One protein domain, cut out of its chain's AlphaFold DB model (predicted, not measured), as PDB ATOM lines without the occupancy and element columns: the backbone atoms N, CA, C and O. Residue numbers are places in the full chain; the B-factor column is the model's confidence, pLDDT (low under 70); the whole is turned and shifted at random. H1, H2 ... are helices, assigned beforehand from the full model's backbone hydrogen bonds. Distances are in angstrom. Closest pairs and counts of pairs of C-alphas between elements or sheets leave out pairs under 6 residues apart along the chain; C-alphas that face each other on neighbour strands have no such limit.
ATOM      1  N   CYS A 413      -1.817   8.159  16.945       78.38
ATOM      2  CA  CYS A 413      -0.462   8.613  16.682       78.38
ATOM      3  C   CYS A 413       0.643   7.631  17.152       78.38
ATOM      4  O   CYS A 413       1.585   7.357  16.409       78.38
ATOM      5  N   ARG A 414       0.513   7.034  18.351       71.75
ATOM      6  CA  ARG A 414       1.453   6.028  18.891       71.75
ATOM      7  C   ARG A 414       1.360   4.700  18.134       71.75
ATOM      8  O   ARG A 414       2.387   4.073  17.866       71.75
ATOM      9  N   LEU A 415       0.145   4.272  17.788       72.88
ATOM     10  CA  LEU A 415      -0.098   3.064  16.999       72.88
ATOM     11  C   LEU A 415       0.404   3.266  15.562       72.88
ATOM     12  O   LEU A 415       1.179   2.451  15.070       72.88
ATOM     13  N   SER A 416       0.076   4.405  14.947       73.88
ATOM     14  CA  SER A 416       0.548   4.810  13.617       73.88
ATOM     15  C   SER A 416       2.080   4.888  13.533       73.88
ATOM     16  O   SER A 416       2.683   4.327  12.613       73.88
ATOM     17  N   ALA A 417       2.741   5.478  14.537       73.75
ATOM     18  CA  ALA A 417       4.199   5.475  14.635       73.75
ATOM     19  C   ALA A 417       4.757   4.047  14.749       73.75
ATOM     20  O   ALA A 417       5.708   3.709  14.048       73.75
ATOM     21  N   THR A 418       4.142   3.185  15.567       71.75
ATOM     22  CA  THR A 418       4.555   1.778  15.725       71.75
ATOM     23  C   THR A 418       4.382   0.978  14.426       71.75
ATOM     24  O   THR A 418       5.287   0.243  14.041       71.75
ATOM     25  N   HIS A 419       3.278   1.163  13.697       72.06
ATOM     26  CA  HIS A 419       3.057   0.541  12.386       72.06
ATOM     27  C   HIS A 419       4.071   1.045  11.349       72.06
ATOM     28  O   HIS A 419       4.655   0.243  10.623       72.06
ATOM     29  N   SER A 420       4.342   2.351  11.321       72.50
ATOM     30  CA  SER A 420       5.339   2.959  10.423       72.50
ATOM     31  C   SER A 420       6.754   2.441  10.696       72.50
ATOM     32  O   SER A 420       7.529   2.223   9.766       72.50
ATOM     33  N   ILE A 421       7.079   2.202  11.971       73.31
ATOM     34  CA  ILE A 421       8.330   1.580  12.411       73.31
ATOM     35  C   ILE A 421       8.425   0.127  11.922       73.31
ATOM     36  O   ILE A 421       9.432  -0.245  11.326       73.31
ATOM     37  N   LEU A 422       7.379  -0.682  12.131       72.69
ATOM     38  CA  LEU A 422       7.357  -2.103  11.754       72.69
ATOM     39  C   LEU A 422       7.312  -2.335  10.235       72.69
ATOM     40  O   LEU A 422       7.855  -3.327   9.753       72.69
ATOM     41  N   ALA A 423       6.687  -1.431   9.478       71.25
ATOM     42  CA  ALA A 423       6.634  -1.481   8.017       71.25
ATOM     43  C   ALA A 423       7.939  -1.013   7.344       71.25
ATOM     44  O   ALA A 423       8.131  -1.231   6.145       71.25
ATOM     45  N   SER A 424       8.835  -0.364   8.091       70.88
ATOM     46  CA  SER A 424      10.066   0.216   7.558       70.88
ATOM     47  C   SER A 424      11.245  -0.744   7.633       70.88
ATOM     48  O   SER A 424      11.542  -1.330   8.671       70.88
ATOM     49  N   ALA A 425      11.998  -0.834   6.536       66.19
ATOM     50  CA  ALA A 425      13.330  -1.424   6.571       66.19
ATOM     51  C   ALA A 425      14.268  -0.611   7.492       66.19
ATOM     52  O   ALA A 425      14.040   0.573   7.753       66.19
ATOM     53  N   LEU A 426      15.367  -1.237   7.930       59.88
ATOM     54  CA  LEU A 426      16.338  -0.678   8.886       59.88
ATOM     55  C   LEU A 426      16.815   0.751   8.559       59.88
ATOM     56  O   LEU A 426      16.945   1.568   9.464       59.88
ATOM     57  N   GLY A 427      17.054   1.065   7.279       69.94
ATOM     58  CA  GLY A 427      17.503   2.394   6.842       69.94
ATOM     59  C   GLY A 427      16.445   3.493   7.039       69.94
ATOM     60  O   GLY A 427      16.692   4.438   7.788       69.94
ATOM     61  N   PRO A 428      15.256   3.386   6.409       72.31
ATOM     62  CA  PRO A 428      14.146   4.319   6.628       72.31
ATOM     63  C   PRO A 428      13.738   4.489   8.097       72.31
ATOM     64  O   PRO A 428      13.320   5.577   8.498       72.31
ATOM     65  N   LEU A 429      13.888   3.441   8.911       69.44
ATOM     66  CA  LEU A 429      13.505   3.467  10.317       69.44
ATOM     67  C   LEU A 429      14.273   4.515  11.138       69.44
ATOM     68  O   LEU A 429      13.664   5.235  11.928       69.44
ATOM     69  N   GLU A 430      15.591   4.638  10.963       67.31
ATOM     70  CA  GLU A 430      16.391   5.585  11.756       67.31
ATOM     71  C   GLU A 430      16.000   7.050  11.473       67.31
ATOM     72  O   GLU A 430      16.121   7.920  12.339       67.31
ATOM     73  N   ILE A 431      15.488   7.317  10.266       72.50
ATOM     74  CA  ILE A 431      14.944   8.613   9.853       72.50
ATOM     75  C   ILE A 431      13.564   8.823  10.491       72.50
ATOM     76  O   ILE A 431      13.354   9.841  11.149       72.50
ATOM     77  N   LEU A 432      12.668   7.832  10.394       70.69
ATOM     78  CA  LEU A 432      11.335   7.853  11.016       70.69
ATOM     79  C   LEU A 432      11.382   8.066  12.535       70.69
ATOM     80  O   LEU A 432      10.602   8.846  13.080       70.69
ATOM     81  N   LEU A 433      12.326   7.431  13.234       72.50
ATOM     82  CA  LEU A 433      12.518   7.626  14.676       72.50
ATOM     83  C   LEU A 433      13.036   9.029  15.033       72.50
ATOM     84  O   LEU A 433      12.779   9.511  16.138       72.50
ATOM     85  N   LYS A 434      13.739   9.705  14.114       69.88
ATOM     86  CA  LYS A 434      14.184  11.098  14.288       69.88
ATOM     87  C   LYS A 434      13.084  12.109  13.948       69.88
ATOM     88  O   LYS A 434      13.068  13.176  14.567       69.88
ATOM     89  N   SER A 435      12.180  11.785  13.018       71.38
ATOM     90  CA  SER A 435      11.110  12.678  12.544       71.38
ATOM     91  C   SER A 435       9.768  12.535  13.272       71.38
ATOM     92  O   SER A 435       8.983  13.478  13.249       71.38
ATOM     93  N   ASN A 436       9.476  11.399  13.916       67.12
ATOM     94  CA  ASN A 436       8.172  11.163  14.547       67.12
ATOM     95  C   ASN A 436       8.000  11.928  15.875       67.12
ATOM     96  O   ASN A 436       8.288  11.429  16.970       67.12
ATOM     97  N   THR A 437       7.464  13.142  15.760       74.06
ATOM     98  CA  THR A 437       6.833  13.915  16.839       74.06
ATOM     99  C   THR A 437       5.316  13.882  16.701       74.06
ATOM    100  O   THR A 437       4.811  14.116  15.606       74.06
ATOM    101  N   CYS A 438       4.597  13.707  17.808       74.12
ATOM    102  CA  CYS A 438       3.175  14.044  17.898       74.12
ATOM    103  C   CYS A 438       2.991  15.147  18.938       74.12
ATOM    104  O   CYS A 438       3.538  15.036  20.032       74.12
ATOM    105  N   ASP A 439       2.278  16.218  18.591       69.81
ATOM    106  CA  ASP A 439       2.040  17.385  19.458       69.81
ATOM    107  C   ASP A 439       3.321  17.946  20.114       69.81
ATOM    108  O   ASP A 439       3.346  18.328  21.280       69.81
ATOM    109  N   GLY A 440       4.436  17.931  19.373       69.56
ATOM    110  CA  GLY A 440       5.768  18.324  19.861       69.56
ATOM    111  C   GLY A 440       6.474  17.278  20.739       69.56
ATOM    112  O   GLY A 440       7.699  17.325  20.893       69.56
ATOM    113  N   TYR A 441       5.760  16.273  21.247       62.97
ATOM    114  CA  TYR A 441       6.336  15.161  21.995       62.97
ATOM    115  C   TYR A 441       6.975  14.147  21.040       62.97
ATOM    116  O   TYR A 441       6.324  13.477  20.237       62.97
ATOM    117  N   LYS A 442       8.301  14.010  21.139       70.75
ATOM    118  CA  LYS A 442       9.041  12.906  20.513       70.75
ATOM    119  C   LYS A 442       8.675  11.601  21.215       70.75
ATOM    120  O   LYS A 442       8.743  11.546  22.443       70.75
ATOM    121  N   TYR A 443       8.432  10.534  20.453       77.50
ATOM    122  CA  TYR A 443       8.246   9.168  20.970       77.50
ATOM    123  C   TYR A 443       9.552   8.551  21.501       77.50
ATOM    124  O   TYR A 443       9.952   7.465  21.089       77.50
ATOM    125  N   LYS A 444      10.244   9.249  22.412       73.75
ATOM    126  CA  LYS A 444      11.574   8.878  22.921       73.75
ATOM    127  C   LYS A 444      11.597   7.464  23.494       73.75
ATOM    128  O   LYS A 444      12.534   6.730  23.220       73.75
ATOM    129  N   GLU A 445      10.569   7.080  24.247       73.44
ATOM    130  CA  GLU A 445      10.477   5.757  24.866       73.44
ATOM    131  C   GLU A 445      10.295   4.646  23.822       73.44
ATOM    132  O   GLU A 445      11.082   3.704  23.782       73.44
ATOM    133  N   THR A 446       9.323   4.784  22.912       77.19
ATOM    134  CA  THR A 446       9.104   3.820  21.819       77.19
ATOM    135  C   THR A 446      10.340   3.709  20.925       77.19
ATOM    136  O   THR A 446      10.801   2.602  20.656       77.19
ATOM    137  N   ALA A 447      10.934   4.841  20.533       79.06
ATOM    138  CA  ALA A 447      12.167   4.878  19.752       79.06
ATOM    139  C   ALA A 447      13.330   4.181  20.474       79.06
ATOM    140  O   ALA A 447      14.041   3.392  19.859       79.06
ATOM    141  N   HIS A 448      13.499   4.420  21.776       77.31
ATOM    142  CA  HIS A 448      14.537   3.790  22.591       77.31
ATOM    143  C   HIS A 448      14.351   2.269  22.707       77.31
ATOM    144  O   HIS A 448      15.327   1.529  22.594       77.31
ATOM    145  N   ILE A 449      13.113   1.785  22.875       79.88
ATOM    146  CA  ILE A 449      12.809   0.344  22.891       79.88
ATOM    147  C   ILE A 449      13.181  -0.297  21.548       79.88
ATOM    148  O   ILE A 449      13.880  -1.309  21.535       79.88
ATOM    149  N   PHE A 450      12.770   0.299  20.424       82.38
ATOM    150  CA  PHE A 450      13.114  -0.229  19.103       82.38
ATOM    151  C   PHE A 450      14.623  -0.196  18.845       82.38
ATOM    152  O   PHE A 450      15.179  -1.228  18.479       82.38
ATOM    153  N   LEU A 451      15.302   0.930  19.089       82.19
ATOM    154  CA  LEU A 451      16.758   1.039  18.924       82.19
ATOM    155  C   LEU A 451      17.502  -0.023  19.743       82.19
ATOM    156  O   LEU A 451      18.367  -0.698  19.196       82.19
ATOM    157  N   LYS A 452      17.101  -0.251  21.001       84.75
ATOM    158  CA  LYS A 452      17.694  -1.297  21.845       84.75
ATOM    159  C   LYS A 452      17.519  -2.702  21.253       84.75
ATOM    160  O   LYS A 452      18.478  -3.464  21.232       84.75
ATOM    161  N   ILE A 453      16.327  -3.033  20.745       81.12
ATOM    162  CA  ILE A 453      16.072  -4.323  20.078       81.12
ATOM    163  C   ILE A 453      16.939  -4.463  18.817       81.12
ATOM    164  O   ILE A 453      17.487  -5.535  18.564       81.12
ATOM    165  N   PHE A 454      17.096  -3.396  18.030       82.75
ATOM    166  CA  PHE A 454      17.934  -3.424  16.829       82.75
ATOM    167  C   PHE A 454      19.426  -3.535  17.139       82.75
ATOM    168  O   PHE A 454      20.122  -4.265  16.434       82.75
ATOM    169  N   ASP A 455      19.911  -2.884  18.196       82.25
ATOM    170  CA  ASP A 455      21.286  -3.044  18.666       82.25
ATOM    171  C   ASP A 455      21.555  -4.471  19.155       82.25
ATOM    172  O   ASP A 455      22.553  -5.059  18.747       82.25
ATOM    173  N   GLU A 456      20.640  -5.070  19.920       79.25
ATOM    174  CA  GLU A 456      20.760  -6.455  20.399       79.25
ATOM    175  C   GLU A 456      20.742  -7.468  19.234       79.25
ATOM    176  O   GLU A 456      21.580  -8.369  19.165       79.25
ATOM    177  N   VAL A 457      19.863  -7.281  18.238       78.81
ATOM    178  CA  VAL A 457      19.865  -8.094  17.003       78.81
ATOM    179  C   VAL A 457      21.166  -7.911  16.215       78.81
ATOM    180  O   VAL A 457      21.720  -8.892  15.711       78.81
ATOM    181  N   ARG A 458      21.679  -6.679  16.113       80.00
ATOM    182  CA  ARG A 458      22.931  -6.365  15.410       80.00
ATOM    183  C   ARG A 458      24.154  -6.935  16.129       80.00
ATOM    184  O   ARG A 458      25.073  -7.392  15.456       80.00
ATOM    185  N   GLU A 459      24.163  -6.956  17.458       82.75
ATOM    186  CA  GLU A 459      25.212  -7.581  18.268       82.75
ATOM    187  C   GLU A 459      25.234  -9.103  18.058       82.75
ATOM    188  O   GLU A 459      26.290  -9.673  17.779       82.75
ATOM    189  N   VAL A 460      24.065  -9.755  18.069       76.88
ATOM    190  CA  VAL A 460      23.942 -11.195  17.776       76.88
ATOM    191  C   VAL A 460      24.379 -11.527  16.343       76.88
ATOM    192  O   VAL A 460      25.079 -12.518  16.138       76.88
ATOM    193  N   GLN A 461      24.024 -10.699  15.353       75.06
ATOM    194  CA  GLN A 461      24.452 -10.875  13.955       75.06
ATOM    195  C   GLN A 461      25.946 -10.583  13.738       75.06
ATOM    196  O   GLN A 461      26.596 -11.260  12.943       75.06
ATOM    197  N   GLY A 462      26.498  -9.586  14.434       81.38
ATOM    198  CA  GLY A 462      27.914  -9.216  14.373       81.38
ATOM    199  C   GLY A 462      28.828 -10.183  15.129       81.38
ATOM    200  O   GLY A 462      30.027 -10.248  14.849       81.38
ATOM    201  N   CYS A 463      28.283 -10.974  16.055       89.56
ATOM    202  CA  CYS A 463      29.021 -12.014  16.751       89.56
ATOM    203  C   CYS A 463      29.260 -13.221  15.830       89.56
ATOM    204  O   CYS A 463      28.542 -14.220  15.862       89.56
ATOM    205  N   VAL A 464      30.333 -13.145  15.037       76.81
ATOM    206  CA  VAL A 464      30.833 -14.212  14.145       76.81
ATOM    207  C   VAL A 464      30.904 -15.572  14.862       76.81
ATOM    208  O   VAL A 464      30.531 -16.601  14.301       76.81
ATOM    209  N   GLY A 465      31.298 -15.579  16.140       82.94
ATOM    210  CA  GLY A 465      31.312 -16.785  16.972       82.94
ATOM    211  C   GLY A 465      29.924 -17.353  17.295       82.94
ATOM    212  O   GLY A 465      29.802 -18.563  17.447       82.94
ATOM    213  N   HIS A 466      28.876 -16.532  17.374       74.94
ATOM    214  CA  HIS A 466      27.502 -16.995  17.609       74.94
ATOM    215  C   HIS A 466      26.844 -17.511  16.323       74.94
ATOM    216  O   HIS A 466      26.055 -18.451  16.377       74.94
ATOM    217  N   VAL A 467      27.197 -16.936  15.168       68.50
ATOM    218  CA  VAL A 467      26.718 -17.390  13.852       68.50
ATOM    219  C   VAL A 467      27.313 -18.753  13.481       68.50
ATOM    220  O   VAL A 467      26.582 -19.606  12.989       68.50
ATOM    221  N   HIS A 468      28.606 -18.986  13.749       68.12
ATOM    222  CA  HIS A 468      29.276 -20.247  13.398       68.12
ATOM    223  C   HIS A 468      29.179 -21.360  14.453       68.12
ATOM    224  O   HIS A 468      29.248 -22.525  14.081       68.12
ATOM    225  N   ASN A 469      29.010 -21.036  15.743       70.69
ATOM    226  CA  ASN A 469      28.847 -22.043  16.808       70.69
ATOM    227  C   ASN A 469      27.380 -22.243  17.229       70.69
ATOM    228  O   ASN A 469      27.110 -22.806  18.293       70.69
ATOM    229  N   CYS A 470      26.415 -21.766  16.440       72.62
ATOM    230  CA  CYS A 470      25.019 -22.095  16.691       72.62
ATOM    231  C   CYS A 470      24.841 -23.604  16.437       72.62
ATOM    232  O   CYS A 470      25.139 -24.062  15.340       72.62
TER     233      CYS A 470
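AT A GLANCE: This is residues 413 to 470 of the 475 residues of an uncharacterized protein of Melampsora larici-populina (strain 98AG31 / pathotype 3-4-7) (UniProt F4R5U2). A short hairpin of helices H1 and H2 lies beside the first part of long helix H3; residues 455 to 470, which include H4, stick out as an arm. The printed part has 58 residues and four named helices, H1 to H4 in order, class all helix. It is loose, radius of gyration of the C-alphas 14.0 A, spanning 47 by 18 by 17 A.

HOW THE PARTS SIT: H1, residues 413 to 423, and H2, residues 426 to 435, touch as a hairpin; the closest C-alphas, of Ile 421 and Leu 429, are 5.9 A apart. H3, residues 444 to 462, is close to H2 but not clearly touching. H4, residues 464 to 468, only just touches H3, only at the corner, with 3 pairs of C-alphas within 8 A. In H2, 4 of 6 O i to N i+4 pairs are within hydrogen-bond range; in H1, H3 and H4 every pair is.

IN THESE COORDINATES: H1 begins at C-alpha 413 (-0.462, 8.613, 16.682). H3, 25.8 A long, ends at C-alpha 462 (27.914, -9.216, 14.373).

THE WHOLE: The printed part has no cut; its mean pLDDT is 74.4.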